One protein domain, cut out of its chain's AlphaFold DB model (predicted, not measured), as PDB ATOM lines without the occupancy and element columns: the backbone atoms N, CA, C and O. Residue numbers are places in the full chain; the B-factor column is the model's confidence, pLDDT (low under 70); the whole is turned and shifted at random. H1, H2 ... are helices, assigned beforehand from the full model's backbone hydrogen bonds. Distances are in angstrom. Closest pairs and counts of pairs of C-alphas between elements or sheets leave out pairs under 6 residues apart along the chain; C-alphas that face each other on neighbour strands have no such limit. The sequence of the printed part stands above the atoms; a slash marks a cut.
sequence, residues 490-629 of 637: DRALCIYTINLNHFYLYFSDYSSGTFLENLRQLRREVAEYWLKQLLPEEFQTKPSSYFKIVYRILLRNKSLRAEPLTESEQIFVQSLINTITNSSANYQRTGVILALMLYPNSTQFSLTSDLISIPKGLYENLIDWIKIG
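Overview. This is residues 490 to 629 of the 637 residues of a protein of Lyngbya aestuarii BL J (UniProt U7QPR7). The longest helix, H2, runs through the middle; H1 and H3, side by side, pack on one side of it at steep tilts, and H6 packs on another side, running back beside residues 526 to 532 of H2, with H5 folded against H6 as a helical hairpin. Short H4 sits close to H1, H2 and H3, and H7, after a long link, touches no helix. The printed part has 140 residues with seven named helices, H1 to H7 in chain order, and no named strand; the class is all helix. It is compact, with a radius of gyration of the C-alphas of 15.3 A and spans of 46 by 34 by 26 A.

Arrangement. H2, residues 514 to 532, is the hub, touching three helices. Its residues 526 to 532 alone touch H6, residues 586 to 596, opposite ways at a shallow tilt of 4 degrees; the closest C-alphas, of Ala 527 and Ala 595, are 4.3 A apart. H5, residues 567 to 582, touches H6 with residues 573 to 580 alone, closest at the C-alphas of Ile 580 and Arg 589, 5.5 A apart; this hairpin has a shallow tilt of 22 degrees. H2 and H5 are near each other. H1, residues 490 to 506, forms a hairpin with H2 at a steep tilt of 43 degrees, touching it with residues 500 to 504 alone; the closest C-alphas, of Tyr 504 and Phe 515, are 6.0 A apart. H3, residues 545 to 556, touches H2 at a steep tilt of 54 degrees, closest at the C-alphas of Val 526 and Tyr 551, 6.6 A apart. H3 touches H1 the same way at a shallow tilt of 11 degrees, closest at the C-alphas of Asp 490 and Tyr 546, 6.0 A apart. H4, residues 558 to 562, is close to but not clearly touching H1, H2 and H3. H7, residues 619 to 627, is only just apart from H3, with closest C-alphas at 8.2 A. Every O i to N i+4 pair is within hydrogen-bond range in H1, H2, H4, H5, H6 and H7, and 7 of 8 are in H3.

Along the chain. H2 is 27.1 A from first to last C-alpha, from (132.032, 163.003, 111.590) to (149.223, 171.288, 92.414). H1 is 24.4 A long and begins at C-alpha 490, (152.243, 158.718, 103.846). H5 measures 22.7 A, and H7 ends at C-alpha 627, (130.153, 156.174, 80.903).

Size, cuts and confidence. The C-alphas farthest apart, of Asp 509 and Glu 537, are 46.1 A apart. The printed part has no cut. The links H2 to H3 and H6 to H7 are long, with 12 and 22 residues. Mean pLDDT of the printed part is 71.9; residues 507 to 513, 533 to 548, 580 to 588, 601 to 624 and 626 to 629 are under 70.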
ATOM      1  N   ASP A 490     153.062 159.190 104.957       83.00
ATOM      2  CA  ASP A 490     152.243 158.718 103.846       83.00
ATOM      3  C   ASP A 490     151.629 157.332 104.127       83.00
ATOM      4  O   ASP A 490     150.476 157.061 103.776       83.00
ATOM      5  N   ARG A 491     152.362 156.451 104.824       85.00
ATOM      6  CA  ARG A 491     151.822 155.174 105.315       85.00
ATOM      7  C   ARG A 491     150.693 155.404 106.322       85.00
ATOM      8  O   ARG A 491     149.655 154.754 106.213       85.00
ATOM      9  N   ALA A 492     150.862 156.342 107.256       89.00
ATOM     10  CA  ALA A 492     149.810 156.714 108.205       89.00
ATOM     11  C   ALA A 492     148.562 157.266 107.495       89.00
ATOM     12  O   ALA A 492     147.449 156.868 107.836       89.00
ATOM     13  N   LEU A 493     148.732 158.093 106.455       88.44
ATOM     14  CA  LEU A 493     147.631 158.567 105.609       88.44
ATOM     15  C   LEU A 493     146.869 157.406 104.949       88.44
ATOM     16  O   LEU A 493     145.636 157.404 104.922       88.44
ATOM     17  N   CYS A 494     147.576 156.392 104.442       84.62
ATOM     18  CA  CYS A 494     146.936 155.214 103.851       84.62
ATOM     19  C   CYS A 494     146.131 154.418 104.885       84.62
ATOM     20  O   CYS A 494     144.987 154.058 104.610       84.62
ATOM     21  N   ILE A 495     146.693 154.183 106.075       86.75
ATOM     22  CA  ILE A 495     146.003 153.482 107.172       86.75
ATOM     23  C   ILE A 495     144.752 154.260 107.596       86.75
ATOM     24  O   ILE A 495     143.668 153.682 107.687       86.75
ATOM     25  N   TYR A 496     144.883 155.578 107.783       89.44
ATOM     26  CA  TYR A 496     143.764 156.471 108.077       89.44
ATOM     27  C   TYR A 496     142.661 156.353 107.019       89.44
ATOM     28  O   TYR A 496     141.508 156.119 107.365       89.44
ATOM     29  N   THR A 497     143.020 156.428 105.734       85.44
ATOM     30  CA  THR A 497     142.073 156.361 104.610       85.44
ATOM     31  C   THR A 497     141.324 155.032 104.569       85.44
ATOM     32  O   THR A 497     140.103 155.024 104.425       85.44
ATOM     33  N   ILE A 498     142.036 153.905 104.677       83.94
ATOM     34  CA  ILE A 498     141.439 152.562 104.597       83.94
ATOM     35  C   ILE A 498     140.425 152.371 105.720       83.94
ATOM     36  O   ILE A 498     139.287 151.981 105.458       83.94
ATOM     37  N   ASN A 499     140.825 152.687 106.953       82.56
ATOM     38  CA  ASN A 499     139.960 152.537 108.112       82.56
ATOM     39  C   ASN A 499     138.774 153.500 108.032       82.56
ATOM     40  O   ASN A 499     137.639 153.065 108.180       82.56
ATOM     41  N   LEU A 500     138.999 154.777 107.712       83.12
ATOM     42  CA  LEU A 500     137.927 155.762 107.555       83.12
ATOM     43  C   LEU A 500     136.893 155.323 106.502       83.12
ATOM     44  O   LEU A 500     135.688 155.425 106.730       83.12
ATOM     45  N   ASN A 501     137.360 154.788 105.371       81.19
ATOM     46  CA  ASN A 501     136.510 154.261 104.310       81.19
ATOM     47  C   ASN A 501     135.718 153.023 104.759       81.19
ATOM     48  O   ASN A 501     134.533 152.915 104.455       81.19
ATOM     49  N   HIS A 502     136.357 152.105 105.488       81.00
ATOM     50  CA  HIS A 502     135.693 150.951 106.090       81.00
ATOM     51  C   HIS A 502     134.605 151.397 107.077       81.00
ATOM     52  O   HIS A 502     133.455 150.995 106.937       81.00
ATOM     53  N   PHE A 503     134.921 152.299 108.012       77.88
ATOM     54  CA  PHE A 503     133.952 152.766 109.003       77.88
ATOM     55  C   PHE A 503     132.723 153.415 108.359       77.88
ATOM     56  O   PHE A 503     131.598 153.090 108.724       77.88
ATOM     57  N   TYR A 504     132.919 154.265 107.351       78.06
ATOM     58  CA  TYR A 504     131.808 154.881 106.625       78.06
ATOM     59  C   TYR A 504     130.913 153.862 105.895       78.06
ATOM     60  O   TYR A 504     129.698 154.030 105.878       78.06
ATOM     61  N   LEU A 505     131.487 152.803 105.310       75.50
ATOM     62  CA  LEU A 505     130.712 151.786 104.585       75.50
ATOM     63  C   LEU A 505     129.955 150.821 105.506       75.50
ATOM     64  O   LEU A 505     128.892 150.345 105.122       75.50
ATOM     65  N   TYR A 506     130.507 150.507 106.681       71.31
ATOM     66  CA  TYR A 506     129.963 149.479 107.576       71.31
ATOM     67  C   TYR A 506     129.099 150.034 108.712       71.31
ATOM     68  O   TYR A 506     128.200 149.340 109.175       71.31
ATOM     69  N   PHE A 507     129.337 151.269 109.157       67.81
ATOM     70  CA  PHE A 507     128.619 151.875 110.287       67.81
ATOM     71  C   PHE A 507     127.638 152.968 109.842       67.81
ATOM     72  O   PHE A 507     127.367 153.908 110.591       67.81
ATOM     73  N   SER A 508     127.078 152.837 108.635       53.50
ATOM     74  CA  SER A 508     126.158 153.803 108.012       53.50
ATOM     75  C   SER A 508     124.887 154.113 108.823       53.50
ATOM     76  O   SER A 508     124.193 155.070 108.493       53.50
ATOM     77  N   ASP A 509     124.605 153.357 109.890       45.12
ATOM     78  CA  ASP A 509     123.414 153.512 110.737       45.12
ATOM     79  C   ASP A 509     123.595 154.392 111.984       45.12
ATOM     80  O   ASP A 509     122.630 154.617 112.714       45.12
ATOM     81  N   TYR A 510     124.769 154.984 112.214       45.00
ATOM     82  CA  TYR A 510     124.873 156.079 113.179       45.00
ATOM     83  C   TYR A 510     125.096 157.388 112.448       45.00
ATOM     84  O   TYR A 510     126.202 157.717 112.024       45.00
ATOM     85  N   SER A 511     124.012 158.155 112.363       39.53
ATOM     86  CA  SER A 511     123.948 159.597 112.152       39.53
ATOM     87  C   SER A 511     124.919 160.358 113.068       39.53
ATOM     88  O   SER A 511     124.534 161.027 114.023       39.53
ATOM     89  N   SER A 512     126.206 160.257 112.764       43.03
ATOM     90  CA  SER A 512     127.279 161.099 113.253       43.03
ATOM     91  C   SER A 512     128.019 161.558 112.002       43.03
ATOM     92  O   SER A 512     128.746 160.804 111.365       43.03
ATOM     93  N   GLY A 513     127.782 162.802 111.583       58.94
ATOM     94  CA  GLY A 513     128.375 163.369 110.366       58.94
ATOM     95  C   GLY A 513     129.911 163.362 110.347       58.94
ATOM     96  O   GLY A 513     130.508 163.711 109.343       58.94
ATOM     97  N   THR A 514     130.580 162.937 111.415       72.31
ATOM     98  CA  THR A 514     132.032 163.003 111.590       72.31
ATOM     99  C   THR A 514     132.814 162.174 110.566       72.31
ATOM    100  O   THR A 514     133.780 162.689 110.011       72.31
ATOM    101  N   PHE A 515     132.426 160.928 110.263       80.69
ATOM    102  CA  PHE A 515     133.166 160.102 109.290       80.69
ATOM    103  C   PHE A 515     132.979 160.579 107.848       80.69
ATOM    104  O   PHE A 515     133.953 160.652 107.098       80.69
ATOM    105  N   LEU A 516     131.749 160.946 107.474       83.69
ATOM    106  CA  LEU A 516     131.461 161.508 106.155       83.69
ATOM    107  C   LEU A 516     132.171 162.855 105.963       83.69
ATOM    108  O   LEU A 516     132.797 163.060 104.928       83.69
ATOM    109  N   GLU A 517     132.142 163.746 106.958       85.56
ATOM    110  CA  GLU A 517     132.866 165.021 106.895       85.56
ATOM    111  C   GLU A 517     134.384 164.814 106.793       85.56
ATOM    112  O   GLU A 517     135.035 165.448 105.963       85.56
ATOM    113  N   ASN A 518     134.953 163.857 107.536       85.88
ATOM    114  CA  ASN A 518     136.365 163.491 107.394       85.88
ATOM    115  C   ASN A 518     136.687 162.960 105.982       85.88
ATOM    116  O   ASN A 518     137.719 163.315 105.411       85.88
ATOM    117  N   LEU A 519     135.808 162.143 105.384       88.31
ATOM    118  CA  LEU A 519     135.976 161.669 104.002       88.31
ATOM    119  C   LEU A 519     135.852 162.800 102.982       88.31
ATOM    120  O   LEU A 519     136.608 162.822 102.012       88.31
ATOM    121  N   ARG A 520     134.929 163.745 103.190       90.19
ATOM    122  CA  ARG A 520     134.775 164.945 102.353       90.19
ATOM    123  C   ARG A 520     136.025 165.815 102.408       90.19
ATOM    124  O   ARG A 520     136.524 166.231 101.360       90.19
ATOM    125  N   GLN A 521     136.570 166.033 103.605       89.69
ATOM    126  CA  GLN A 521     137.827 166.752 103.786       89.69
ATOM    127  C   GLN A 521     138.979 166.037 103.068       89.69
ATOM    128  O   GLN A 521     139.669 166.655 102.259       89.69
ATOM    129  N   LEU A 522     139.147 164.730 103.290       88.50
ATOM    130  CA  LEU A 522     140.199 163.945 102.644       88.50
ATOM    131  C   LEU A 522     140.062 163.948 101.111       88.50
ATOM    132  O   LEU A 522     141.046 164.114 100.393       88.50
ATOM    133  N   ARG A 523     138.833 163.828 100.592       90.69
ATOM    134  CA  ARG A 523     138.523 163.976  99.162       90.69
ATOM    135  C   ARG A 523     139.010 165.316  98.621       90.69
ATOM    136  O   ARG A 523     139.633 165.344  97.560       90.69
ATOM    137  N   ARG A 524     138.750 166.409  99.340       90.75
ATOM    138  CA  ARG A 524     139.203 167.748  98.952       90.75
ATOM    139  C   ARG A 524     140.727 167.864  98.962       90.75
ATOM    140  O   ARG A 524     141.286 168.362  97.991       90.75
ATOM    141  N   GLU A 525     141.394 167.359  99.996       88.06
ATOM    142  CA  GLU A 525     142.863 167.355 100.087       88.06
ATOM    143  C   GLU A 525     143.499 166.623  98.888       88.06
ATOM    144  O   GLU A 525     144.439 167.125  98.269       88.06
ATOM    145  N   VAL A 526     142.943 165.472  98.493       86.19
ATOM    146  CA  VAL A 526     143.411 164.699  97.328       86.19
ATOM    147  C   VAL A 526     143.101 165.409  96.003       86.19
ATOM    148  O   VAL A 526     143.917 165.373  95.081       86.19
ATOM    149  N   ALA A 527     141.949 166.073  95.886       87.31
ATOM    150  CA  ALA A 527     141.620 166.883  94.713       87.31
ATOM    151  C   ALA A 527     142.612 168.049  94.543       87.31
ATOM    152  O   ALA A 527     143.164 168.244  93.462       87.31
ATOM    153  N   GLU A 528     142.900 168.780  95.621       86.00
ATOM    154  CA  GLU A 528     143.871 169.880  95.626       86.00
ATOM    155  C   GLU A 528     145.306 169.401  95.349       86.00
ATOM    156  O   GLU A 528     146.069 170.109  94.687       86.00
ATOM    157  N   TYR A 529     145.675 168.191  95.787       80.62
ATOM    158  CA  TYR A 529     146.949 167.558  95.432       80.62
ATOM    159  C   TYR A 529     147.110 167.420  93.908       80.62
ATOM    160  O   TYR A 529     148.121 167.859  93.357       80.62
ATOM    161  N   TRP A 530     146.101 166.893  93.204       76.81
ATOM    162  CA  TRP A 530     146.152 166.743  91.742       76.81
ATOM    163  C   TRP A 530     146.215 168.073  90.989       76.81
ATOM    164  O   TRP A 530     146.828 168.142  89.923       76.81
ATOM    165  N   LEU A 531     145.623 169.131  91.547       79.38
ATOM    166  CA  LEU A 531     145.720 170.476  90.982       79.38
ATOM    167  C   LEU A 531     147.136 171.059  91.084       79.38
ATOM    168  O   LEU A 531     147.558 171.774  90.177       79.38
ATOM    169  N   LYS A 532     147.868 170.760  92.165       74.06
ATOM    170  CA  LYS A 532     149.223 171.288  92.414       74.06
ATOM    171  C   LYS A 532     150.308 170.524  91.650       74.06
ATOM    172  O   LYS A 532     151.169 171.140  91.036       74.06
ATOM    173  N   GLN A 533     150.227 169.194  91.624       62.47
ATOM    174  CA  GLN A 533     151.294 168.311  91.115       62.47
ATOM    175  C   GLN A 533     151.516 168.341  89.599       62.47
ATOM    176  O   GLN A 533     152.460 167.733  89.105       62.47
ATOM    177  N   LEU A 534     150.633 168.988  88.840       60.75
ATOM    178  CA  LEU A 534     150.720 169.021  87.380       60.75
ATOM    179  C   LEU A 534     151.222 170.362  86.846       60.75
ATOM    180  O   LEU A 534     151.116 170.607  85.650       60.75
ATOM    181  N   LEU A 535     151.802 171.217  87.694       56.91
ATOM    182  CA  LEU A 535     152.567 172.375  87.231       56.91
ATOM    183  C   LEU A 535     153.852 171.908  86.503       56.91
ATOM    184  O   LEU A 535     154.483 170.949  86.952       56.91
ATOM    185  N   PRO A 536     154.274 172.561  85.397       50.69
ATOM    186  CA  PRO A 536     155.385 172.088  84.555       50.69
ATOM    187  C   PRO A 536     156.723 171.904  85.289       50.69
ATOM    188  O   PRO A 536     157.544 171.095  84.867       50.69
ATOM    189  N   GLU A 537     156.933 172.634  86.386       48.88
ATOM    190  CA  GLU A 537     158.163 172.621  87.188       48.88
ATOM    191  C   GLU A 537     158.252 171.416  88.148       48.88
ATOM    192  O   GLU A 537     159.351 171.007  88.514       48.88
ATOM    193  N   GLU A 538     157.123 170.789  88.508       47.56
ATOM    194  CA  GLU A 538     157.068 169.670  89.468       47.56
ATOM    195  C   GLU A 538     156.927 168.292  88.799       47.56
ATOM    196  O   GLU A 538     157.066 167.264  89.452       47.56
ATOM    197  N   PHE A 539     156.728 168.227  87.480       43.91
ATOM    198  CA  PHE A 539     156.504 166.956  86.772       43.91
ATOM    199  C   PHE A 539     157.714 165.993  86.824       43.91
ATOM    200  O   PHE A 539     157.570 164.795  86.576       43.91
ATOM    201  N   GLN A 540     158.909 166.501  87.153       41.38
ATOM    202  CA  GLN A 540     160.134 165.706  87.305       41.38
ATOM    203  C   GLN A 540     160.425 165.264  88.749       41.38
ATOM    204  O   GLN A 540     161.326 164.449  88.958       41.38
ATOM    205  N   THR A 541     159.665 165.725  89.747       44.34
ATOM    206  CA  THR A 541     159.738 165.161  91.098       44.34
ATOM    207  C   THR A 541     158.729 164.015  91.179       44.34
ATOM    208  O   THR A 541     157.539 164.180  90.926       44.34
ATOM    209  N   LYS A 542     159.208 162.787  91.428       43.84
ATOM    210  CA  LYS A 542     158.342 161.596  91.500       43.84
ATOM    211  C   LYS A 542     157.151 161.885  92.436       43.84
ATOM    212  O   LYS A 542     157.397 162.175  93.607       43.84
ATOM    213  N   PRO A 543     155.889 161.768  91.977       47.75
ATOM    214  CA  PRO A 543     154.739 161.946  92.856       47.75
ATOM    215  C   PRO A 543     154.804 160.922  93.992       47.75
ATOM    216  O   PRO A 543     155.168 159.766  93.744       47.75
ATOM    217  N   SER A 544     154.427 161.322  95.213       54.88
ATOM    218  CA  SER A 544     154.250 160.383  96.329       54.88
ATOM    219  C   SER A 544     153.337 159.245  95.862       54.88
ATOM    220  O   SER A 544     152.180 159.456  95.483       54.88
ATOM    221  N   SER A 545     153.867 158.018  95.846       60.16
ATOM    222  CA  SER A 545     153.145 156.808  95.432       60.16
ATOM    223  C   SER A 545     151.851 156.602  96.222       60.16
ATOM    224  O   SER A 545     150.931 155.941  95.743       60.16
ATOM    225  N   TYR A 546     151.754 157.196  97.410       67.88
ATOM    226  CA  TYR A 546     150.680 156.974  98.361       67.88
ATOM    227  C   TYR A 546     149.427 157.804  98.073       67.88
ATOM    228  O   TYR A 546     148.329 157.258  98.155       67.88
ATOM    229  N   PHE A 547     149.541 159.057  97.613       69.69
ATOM    230  CA  PHE A 547     148.358 159.825  97.187       69.69
ATOM    231  C   PHE A 547     147.640 159.170  96.000       69.69
ATOM    232  O   PHE A 547     146.414 159.213  95.922       69.69
ATOM    233  N   LYS A 548     148.368 158.462  95.121       69.81
ATOM    234  CA  LYS A 548     147.756 157.634  94.064       69.81
ATOM    235  C   LYS A 548     146.946 156.461  94.632       69.81
ATOM    236  O   LYS A 548     145.913 156.110  94.066       69.81
ATOM    237  N   ILE A 549     147.392 155.858  95.735       71.56
ATOM    238  CA  ILE A 549     146.675 154.772  96.423       71.56
ATOM    239  C   ILE A 549     145.416 155.323  97.101       71.56
ATOM    240  O   ILE A 549     144.327 154.806  96.858       71.56
ATOM    241  N   VAL A 550     145.549 156.404  97.878       81.62
ATOM    242  CA  VAL A 550     144.424 157.102  98.532       81.62
ATOM    243  C   VAL A 550     143.370 157.496  97.497       81.62
ATOM    244  O   VAL A 550     142.191 157.187  97.658       81.62
ATOM    245  N   TYR A 551     143.800 158.081  96.377       82.56
ATOM    246  CA  TYR A 551     142.935 158.430  95.255       82.56
ATOM    247  C   TYR A 551     142.145 157.229  94.717       82.56
ATOM    248  O   TYR A 551     140.928 157.312  94.546       82.56
ATOM    249  N   ARG A 552     142.803 156.080  94.502       77.12
ATOM    250  CA  ARG A 552     142.137 154.846  94.049       77.12
ATOM    251  C   ARG A 552     141.119 154.318  95.063       77.12
ATOM    252  O   ARG A 552     140.081 153.810  94.642       77.12
ATOM    253  N   ILE A 553     141.395 154.429  96.364       79.88
ATOM    254  CA  ILE A 553     140.451 154.026  97.421       79.88
ATOM    255  C   ILE A 553     139.192 154.897  97.352       79.88
ATOM    256  O   ILE A 553     138.088 154.362  97.255       79.88
ATOM    257  N   LEU A 554     139.359 156.223  97.311       84.25
ATOM    258  CA  LEU A 554     138.241 157.166  97.235       84.25
ATOM    259  C   LEU A 554     137.415 156.986  95.952       84.25
ATOM    260  O   LEU A 554     136.190 156.955  96.014       84.25
ATOM    261  N   LEU A 555     138.062 156.785  94.797       81.19
ATOM    262  CA  LEU A 555     137.371 156.518  93.528       81.19
ATOM    263  C   LEU A 555     136.483 155.264  93.577       81.19
ATOM    264  O   LEU A 555     135.402 155.227  92.980       81.19
ATOM    265  N   ARG A 556     136.933 154.212  94.271       79.19
ATOM    266  CA  ARG A 556     136.193 152.945  94.388       79.19
ATOM    267  C   ARG A 556     135.015 153.031  95.358       79.19
ATOM    268  O   ARG A 556     134.091 152.227  95.233       79.19
ATOM    269  N   ASN A 557     134.997 154.006  96.267       81.31
ATOM    270  CA  ASN A 557     133.877 154.223  97.178       81.31
ATOM    271  C   ASN A 557     132.672 154.827  96.432       81.31
ATOM    272  O   ASN A 557     132.539 156.041  96.278       81.31
ATOM    273  N   LYS A 558     131.782 153.955  95.944       78.88
ATOM    274  CA  LYS A 558     130.563 154.354  95.222       78.88
ATOM    275  C   LYS A 558     129.593 155.148  96.102       78.88
ATOM    276  O   LYS A 558     128.983 156.079  95.588       78.88
ATOM    277  N   SER A 559     129.490 154.820  97.392       82.44
ATOM    278  CA  SER A 559     128.606 155.512  98.337       82.44
ATOM    279  C   SER A 559     129.021 156.974  98.504       82.44
ATOM    280  O   SER A 559     128.219 157.860  98.240       82.44
ATOM    281  N   LEU A 560     130.308 157.244  98.758       84.50
ATOM    282  CA  LEU A 560     130.841 158.610  98.880       84.50
ATOM    283  C   LEU A 560     130.669 159.438  97.595       84.50
ATOM    284  O   LEU A 560     130.501 160.658  97.652       84.50
ATOM    285  N   ARG A 561     130.728 158.795  96.422       82.38
ATOM    286  CA  ARG A 561     130.479 159.453  95.127       82.38
ATOM    287  C   ARG A 561     128.996 159.674  94.827       82.38
ATOM    288  O   ARG A 561     128.693 160.450  93.929       82.38
ATOM    289  N   ALA A 562     128.096 159.004  95.537       80.50
ATOM    290  CA  ALA A 562     126.657 159.236  95.455       80.50
ATOM    291  C   ALA A 562     126.170 160.277  96.480       80.50
ATOM    292  O   ALA A 562     125.068 160.800  96.329       80.50
ATOM    293  N   GLU A 563     126.980 160.595  97.497       85.38
ATOM    294  CA  GLU A 563     126.645 161.593  98.517       85.38
ATOM    295  C   GLU A 563     126.391 162.978  97.911       85.38
ATOM    296  O   GLU A 563     127.243 163.479  97.169       85.38
ATOM    297  N   PRO A 564     125.282 163.655  98.265       87.06
ATOM    298  CA  PRO A 564     125.030 165.023  97.838       87.06
ATOM    299  C   PRO A 564     126.186 165.963  98.201       87.06
ATOM    300  O   PRO A 564     126.761 165.886  99.293       87.06
ATOM    301  N   LEU A 565     126.508 166.874  97.281       89.25
ATOM    302  CA  LEU A 565     127.514 167.908  97.506       89.25
ATOM    303  C   LEU A 565     127.019 168.938  98.521       89.25
ATOM    304  O   LEU A 565     125.907 169.456  98.389       89.25
ATOM    305  N   THR A 566     127.882 169.300  99.467       90.12
ATOM    306  CA  THR A 566     127.679 170.496 100.301       90.12
ATOM    307  C   THR A 566     127.792 171.774  99.462       90.12
ATOM    308  O   THR A 566     128.384 171.759  98.384       90.12
ATOM    309  N   GLU A 567     127.289 172.907  99.957       90.19
ATOM    310  CA  GLU A 567     127.409 174.207  99.269       90.19
ATOM    311  C   GLU A 567     128.877 174.561  98.950       90.19
ATOM    312  O   GLU A 567     129.207 174.950  97.831       90.19
ATOM    313  N   SER A 568     129.787 174.323  99.901       91.25
ATOM    314  CA  SER A 568     131.233 174.527  99.717       91.25
ATOM    315  C   SER A 568     131.810 173.648  98.601       91.25
ATOM    316  O   SER A 568     132.620 174.109  97.793       91.25
ATOM    317  N   GLU A 569     131.374 172.389  98.509       91.19
ATOM    318  CA  GLU A 569     131.819 171.484  97.449       91.19
ATOM    319  C   GLU A 569     131.196 171.816  96.092       91.19
ATOM    320  O   GLU A 569     131.875 171.672  95.082       91.19
ATOM    321  N   GLN A 570     129.956 172.313  96.045       89.69
ATOM    322  CA  GLN A 570     129.347 172.812  94.807       89.69
ATOM    323  C   GLN A 570     130.143 173.995  94.248       89.69
ATOM    324  O   GLN A 570     130.485 174.003  93.066       89.69
ATOM    325  N   ILE A 571     130.512 174.958  95.103       89.19
ATOM    326  CA  ILE A 571     131.356 176.101  94.723       89.19
ATOM    327  C   ILE A 571     132.720 175.614  94.215       89.19
ATOM    328  O   ILE A 571     133.198 176.068  93.172       89.19
ATOM    329  N   PHE A 572     133.339 174.664  94.923       90.19
ATOM    330  CA  PHE A 572     134.620 174.085  94.521       90.19
ATOM    331  C   PHE A 572     134.529 173.372  93.164       90.19
ATOM    332  O   PHE A 572     135.293 173.699  92.259       90.19
ATOM    333  N   VAL A 573     133.562 172.472  92.975       87.19
ATOM    334  CA  VAL A 573     133.337 171.757  91.707       87.19
ATOM    335  C   VAL A 573     133.055 172.738  90.565       87.19
ATOM    336  O   VAL A 573     133.633 172.601  89.488       87.19
ATOM    337  N   GLN A 574     132.266 173.789  90.799       83.69
ATOM    338  CA  GLN A 574     132.022 174.820  89.790       83.69
ATOM    339  C   GLN A 574     133.309 175.569  89.405       83.69
ATOM    340  O   GLN A 574     133.530 175.859  88.226       83.69
ATOM    341  N   SER A 575     134.193 175.847  90.369       85.75
ATOM    342  CA  SER A 575     135.502 176.456  90.097       85.75
ATOM    343  C   SER A 575     136.405 175.562  89.234       85.75
ATOM    344  O   SER A 575     137.081 176.058  88.327       85.75
ATOM    345  N   LEU A 576     136.361 174.241  89.449       83.00
ATOM    346  CA  LEU A 576     137.090 173.259  88.644       83.00
ATOM    347  C   LEU A 576     136.593 173.280  87.193       83.00
ATOM    348  O   LEU A 576     137.386 173.419  86.262       83.00
ATOM    349  N   ILE A 577     135.275 173.244  86.996       77.69
ATOM    350  CA  ILE A 577     134.646 173.281  85.668       77.69
ATOM    351  C   ILE A 577     135.015 174.564  84.921       77.69
ATOM    352  O   ILE A 577     135.453 174.510  83.772       77.69
ATOM    353  N   ASN A 578     134.923 175.719  85.586       76.25
ATOM    354  CA  ASN A 578     135.315 176.999  84.996       76.25
ATOM    355  C   ASN A 578     136.796 177.012  84.579       76.25
ATOM    356  O   ASN A 578     137.147 177.646  83.585       76.25
ATOM    357  N   THR A 579     137.662 176.305  85.307       75.62
ATOM    358  CA  THR A 579     139.090 176.193  84.979       75.62
ATOM    359  C   THR A 579     139.320 175.352  83.721       75.62
ATOM    360  O   THR A 579     140.110 175.751  82.866       75.62
ATOM    361  N   ILE A 580     138.608 174.228  83.552       68.88
ATOM    362  CA  ILE A 580     138.683 173.400  82.331       68.88
ATOM    363  C   ILE A 580     138.218 174.172  81.096       68.88
ATOM    364  O   ILE A 580     138.899 174.133  80.073       68.88
ATOM    365  N   THR A 581     137.101 174.896  81.197       65.62
ATOM    366  CA  THR A 581     136.509 175.620  80.059       65.62
ATOM    367  C   THR A 581     137.391 176.776  79.578       65.62
ATOM    368  O   THR A 581     137.391 177.094  78.392       65.62
ATOM    369  N   ASN A 582     138.168 177.391  80.479       62.72
ATOM    370  CA  ASN A 582     138.966 178.586  80.184       62.72
ATOM    371  C   ASN A 582     140.477 178.328  80.009       62.72
ATOM    372  O   ASN A 582     141.187 179.217  79.543       62.72
ATOM    373  N   SER A 583     141.001 177.153  80.382       60.44
ATOM    374  CA  SER A 583     142.437 176.852  80.263       60.44
ATOM    375  C   SER A 583     142.795 176.309  78.877       60.44
ATOM    376  O   SER A 583     142.157 175.383  78.378       60.44
ATOM    377  N   SER A 584     143.860 176.841  78.271       56.75
ATOM    378  CA  SER A 584     144.462 176.355  77.020       56.75
ATOM    379  C   SER A 584     145.571 175.308  77.232       56.75
ATOM    380  O   SER A 584     146.116 174.789  76.260       56.75
ATOM    381  N   ALA A 585     145.915 174.975  78.483       59.41
ATOM    382  CA  ALA A 585     147.046 174.109  78.822       59.41
ATOM    383  C   ALA A 585     146.611 172.670  79.174       59.41
ATOM    384  O   ALA A 585     145.952 172.430  80.189       59.41
ATOM    385  N   ASN A 586     147.044 171.681  78.379       61.78
ATOM    386  CA  ASN A 586     146.663 170.261  78.526       61.78
ATOM    387  C   ASN A 586     147.001 169.635  79.899       61.78
ATOM    388  O   ASN A 586     146.282 168.750  80.372       61.78
ATOM    389  N   TYR A 587     148.059 170.095  80.574       58.97
ATOM    390  CA  TYR A 587     148.462 169.569  81.886       58.97
ATOM    391  C   TYR A 587     147.528 170.026  83.022       58.97
ATOM    392  O   TYR A 587     147.147 169.217  83.866       58.97
ATOM    393  N   GLN A 588     147.075 171.287  83.001       65.25
ATOM    394  CA  GLN A 588     146.094 171.813  83.962       65.25
ATOM    395  C   GLN A 588     144.762 171.080  83.821       65.25
ATOM    396  O   GLN A 588     144.174 170.668  84.819       65.25
ATOM    397  N   ARG A 589     144.324 170.831  82.579       71.00
ATOM    398  CA  ARG A 589     143.100 170.068  82.298       71.00
ATOM    399  C   ARG A 589     143.146 168.659  82.892       71.00
ATOM    400  O   ARG A 589     142.150 168.205  83.444       71.00
ATOM    401  N   THR A 590     144.303 167.997  82.856       72.81
ATOM    402  CA  THR A 590     144.477 166.649  83.426       72.81
ATOM    403  C   THR A 590     144.253 166.636  84.943       72.81
ATOM    404  O   THR A 590     143.524 165.783  85.443       72.81
ATOM    405  N   GLY A 591     144.811 167.599  85.683       76.31
ATOM    406  CA  GLY A 591     144.641 167.680  87.143       76.31
ATOM    407  C   GLY A 591     143.219 167.973  87.564       76.31
ATOM    408  O   GLY A 591     142.703 167.356  88.494       76.31
ATOM    409  N   VAL A 592     142.565 168.869  86.827       79.50
ATOM    410  CA  VAL A 592     141.162 169.196  87.066       79.50
ATOM    411  C   VAL A 592     140.261 167.988  86.788       79.50
ATOM    412  O   VAL A 592     139.374 167.713  87.590       79.50
ATOM    413  N   ILE A 593     140.507 167.216  85.720       78.19
ATOM    414  CA  ILE A 593     139.758 165.976  85.447       78.19
ATOM    415  C   ILE A 593     139.943 164.970  86.588       78.19
ATOM    416  O   ILE A 593     138.958 164.448  87.105       78.19
ATOM    417  N   LEU A 594     141.184 164.735  87.027       80.94
ATOM    418  CA  LEU A 594     141.461 163.812  88.129       80.94
ATOM    419  C   LEU A 594     140.753 164.237  89.423       80.94
ATOM    420  O   LEU A 594     140.199 163.381  90.114       80.94
ATOM    421  N   ALA A 595     140.714 165.539  89.722       86.75
ATOM    422  CA  ALA A 595     139.969 166.093  90.849       86.75
ATOM    423  C   ALA A 595     138.448 165.891  90.703       86.75
ATOM    424  O   ALA A 595     137.804 165.422  91.643       86.75
ATOM    425  N   LEU A 596     137.875 166.183  89.530       85.12
ATOM    426  CA  LEU A 596     136.438 166.038  89.257       85.12
ATOM    427  C   LEU A 596     135.945 164.593  89.403       85.12
ATOM    428  O   LEU A 596     134.833 164.381  89.885       85.12
ATOM    429  N   MET A 597     136.772 163.599  89.066       83.75
ATOM    430  CA  MET A 597     136.412 162.178  89.188       83.75
ATOM    431  C   MET A 597     136.058 161.736  90.623       83.75
ATOM    432  O   MET A 597     135.424 160.694  90.803       83.75
ATOM    433  N   LEU A 598     136.452 162.503  91.648       87.06
ATOM    434  CA  LEU A 598     136.154 162.205  93.054       87.06
ATOM    435  C   LEU A 598     134.767 162.677  93.518       87.06
ATOM    436  O   LEU A 598     134.325 162.288  94.603       87.06
ATOM    437  N   TYR A 599     134.092 163.518  92.737       87.31
ATOM    438  CA  TYR A 599     132.816 164.128  93.105       87.31
ATOM    439  C   TYR A 599     131.637 163.475  92.358       87.31
ATOM    440  O   TYR A 599     131.838 162.853  91.308       87.31
ATOM    441  N   PRO A 600     130.404 163.580  92.897       78.94
ATOM    442  CA  PRO A 600     129.194 163.141  92.217       78.94
ATOM    443  C   PRO A 600     129.059 163.770  90.836       78.94
ATOM    444  O   PRO A 600     129.395 164.934  90.612       78.94
ATOM    445  N   ASN A 601     128.536 162.977  89.910       64.44
ATOM    446  CA  ASN A 601     128.386 163.370  88.524       64.44
ATOM    447  C   ASN A 601     127.122 164.221  88.352       64.44
ATOM    448  O   ASN A 601     126.020 163.681  88.284       64.44
ATOM    449  N   SER A 602     127.267 165.545  88.358       51.91
ATOM    450  CA  SER A 602     126.126 166.469  88.270       51.91
ATOM    451  C   SER A 602     126.281 167.581  87.232       51.91
ATOM    452  O   SER A 602     125.461 168.496  87.213       51.91
ATOM    453  N   THR A 603     127.298 167.544  86.363       49.38
ATOM    454  CA  THR A 603     127.576 168.680  85.469       49.38
ATOM    455  C   THR A 603     127.768 168.273  84.011       49.38
ATOM    456  O   THR A 603     128.689 167.545  83.657       49.38
ATOM    457  N   GLN A 604     126.879 168.791  83.159       51.72
ATOM    458  CA  GLN A 604     126.995 168.756  81.703       51.72
ATOM    459  C   GLN A 604     128.136 169.687  81.277       51.72
ATOM    460  O   GLN A 604     127.974 170.908  81.270       51.72
ATOM    461  N   PHE A 605     129.294 169.140  80.915       53.50
ATOM    462  CA  PHE A 605     130.341 169.912  80.245       53.50
ATOM    463  C   PHE A 605     130.889 169.165  79.029       53.50
ATOM    464  O   PHE A 605     130.895 167.936  78.966       53.50
ATOM    465  N   SER A 606     131.318 169.932  78.028       51.34
ATOM    466  CA  SER A 606     131.860 169.410  76.774       51.34
ATOM    467  C   SER A 606     133.383 169.394  76.845       51.34
ATOM    468  O   SER A 606     134.008 170.437  77.038       51.34
ATOM    469  N   LEU A 607     133.986 168.216  76.692       54.81
ATOM    470  CA  LEU A 607     135.424 168.075  76.478       54.81
ATOM    471  C   LEU A 607     135.682 168.252  74.977       54.81
ATOM    472  O   LEU A 607     135.334 167.389  74.173       54.81
ATOM    473  N   THR A 608     136.257 169.388  74.580       51.62
ATOM    474  CA  THR A 608     136.663 169.612  73.185       51.62
ATOM    475  C   THR A 608     137.833 168.696  72.806       51.62
ATOM    476  O   THR A 608     138.575 168.241  73.672       51.62
ATOM    477  N   SER A 609     137.977 168.417  71.507       48.53
ATOM    478  CA  SER A 609     138.743 167.327  70.867       48.53
ATOM    479  C   SER A 609     140.277 167.316  71.033       48.53
ATOM    480  O   SER A 609     140.984 166.873  70.126       48.53
ATOM    481  N   ASP A 610     140.813 167.804  72.145       54.16
ATOM    482  CA  ASP A 610     142.251 167.876  72.388       54.16
ATOM    483  C   ASP A 610     142.776 166.572  73.013       54.16
ATOM    484  O   ASP A 610     142.097 165.914  73.801       54.16
ATOM    485  N   LEU A 611     144.007 166.183  72.663       55.59
ATOM    486  CA  LEU A 611     144.685 165.020  73.241       55.59
ATOM    487  C   LEU A 611     145.001 165.274  74.726       55.59
ATOM    488  O   LEU A 611     145.861 166.094  75.054       55.59
ATOM    489  N   ILE A 612     144.332 164.547  75.624       60.34
ATOM    490  CA  ILE A 612     144.553 164.615  77.075       60.34
ATOM    491  C   ILE A 612     145.479 163.468  77.492       60.34
ATOM    492  O   ILE A 612     145.192 162.300  77.243       60.34
ATOM    493  N   SER A 613     146.599 163.797  78.139       56.88
ATOM    494  CA  SER A 613     147.549 162.804  78.655       56.88
ATOM    495  C   SER A 613     147.162 162.392  80.071       56.88
ATOM    496  O   SER A 613     147.189 163.215  80.977       56.88
ATOM    497  N   ILE A 614     146.830 161.119  80.282       62.88
ATOM    498  CA  ILE A 614     146.405 160.596  81.591       62.88
ATOM    499  C   ILE A 614     147.504 159.700  82.169       62.88
ATOM    500  O   ILE A 614     148.105 158.925  81.418       62.88
ATOM    501  N   PRO A 615     147.775 159.752  83.490       60.81
ATOM    502  CA  PRO A 615     148.716 158.832  84.116       60.81
ATOM    503  C   PRO A 615     148.384 157.362  83.811       60.81
ATOM    504  O   PRO A 615     147.230 156.934  83.900       60.81
ATOM    505  N   LYS A 616     149.416 156.573  83.481       53.72
ATOM    506  CA  LYS A 616     149.292 155.140  83.166       53.72
ATOM    507  C   LYS A 616     148.508 154.406  84.269       53.72
ATOM    508  O   LYS A 616     148.819 154.543  85.452       53.72
ATOM    509  N   GLY A 617     147.496 153.626  83.874       56.38
ATOM    510  CA  GLY A 617     146.658 152.832  84.785       56.38
ATOM    511  C   GLY A 617     145.448 153.555  85.397       56.38
ATOM    512  O   GLY A 617     144.881 153.036  86.354       56.38
ATOM    513  N   LEU A 618     145.067 154.738  84.895       64.19
ATOM    514  CA  LEU A 618     143.806 155.423  85.244       64.19
ATOM    515  C   LEU A 618     142.818 155.514  84.065       64.19
ATOM    516  O   LEU A 618     141.738 156.083  84.210       64.19
ATOM    517  N   TYR A 619     143.176 154.947  82.908       66.31
ATOM    518  CA  TYR A 619     142.360 154.987  81.693       66.31
ATOM    519  C   TYR A 619     140.992 154.322  81.891       66.31
ATOM    520  O   TYR A 619     139.971 154.940  81.610       66.31
ATOM    521  N   GLU A 620     140.952 153.109  82.451       67.06
ATOM    522  CA  GLU A 620     139.690 152.400  82.715       67.06
ATOM    523  C   GLU A 620     138.787 153.179  83.677       67.06
ATOM    524  O   GLU A 620     137.601 153.347  83.412       67.06
ATOM    525  N   ASN A 621     139.358 153.746  84.747       66.94
ATOM    526  CA  ASN A 621     138.614 154.567  85.702       66.94
ATOM    527  C   ASN A 621     138.018 155.823  85.060       66.94
ATOM    528  O   ASN A 621     136.901 156.202  85.409       66.94
ATOM    529  N   LEU A 622     138.745 156.466  84.141       69.50
ATOM    530  CA  LEU A 622     138.214 157.592  83.381       69.50
ATOM    531  C   LEU A 622     137.067 157.137  82.477       69.50
ATOM    532  O   LEU A 622     136.021 157.776  82.467       69.50
ATOM    533  N   ILE A 623     137.248 156.050  81.724       67.56
ATOM    534  CA  ILE A 623     136.217 155.536  80.819       67.56
ATOM    535  C   ILE A 623     134.944 155.178  81.593       67.56
ATOM    536  O   ILE A 623     133.852 155.531  81.157       67.56
ATOM    537  N   ASP A 624     135.066 154.540  82.755       67.62
ATOM    538  CA  ASP A 624     133.921 154.238  83.616       67.62
ATOM    539  C   ASP A 624     133.264 155.503  84.172       67.62
ATOM    540  O   ASP A 624     132.039 155.604  84.191       67.62
ATOM    541  N   TRP A 625     134.057 156.493  84.587       70.00
ATOM    542  CA  TRP A 625     133.533 157.782  85.039       70.00
ATOM    543  C   TRP A 625     132.779 158.519  83.923       70.00
ATOM    544  O   TRP A 625     131.680 159.020  84.160       70.00
ATOM    545  N   ILE A 626     133.317 158.501  82.698       66.06
ATOM    546  CA  ILE A 626     132.681 159.046  81.494       66.06
ATOM    547  C   ILE A 626     131.370 158.314  81.189       66.06
ATOM    548  O   ILE A 626     130.354 158.959  80.970       66.06
ATOM    549  N   LYS A 627     131.357 156.977  81.204       63.06
ATOM    550  CA  LYS A 627     130.153 156.174  80.903       63.06
ATOM    551  C   LYS A 627     128.991 156.438  81.858       63.06
ATOM    552  O   LYS A 627     127.841 156.237  81.485       63.06
ATOM    553  N   ILE A 628     129.295 156.818  83.096       59.44
ATOM    554  CA  ILE A 628     128.298 157.107  84.133       59.44
ATOM    555  C   ILE A 628     127.837 158.579  84.060       59.44
ATOM    556  O   ILE A 628     126.908 158.959  84.766       59.44
ATOM    557  N   GLY A 629     128.464 159.416  83.225       52.66
ATOM    558  CA  GLY A 629     128.129 160.831  83.086       52.66
ATOM    559  C   GLY A 629     127.499 161.234  81.773       52.66
ATOM    560  O   GLY A 629     127.538 160.516  80.780       52.66
TER     561      GLY A 629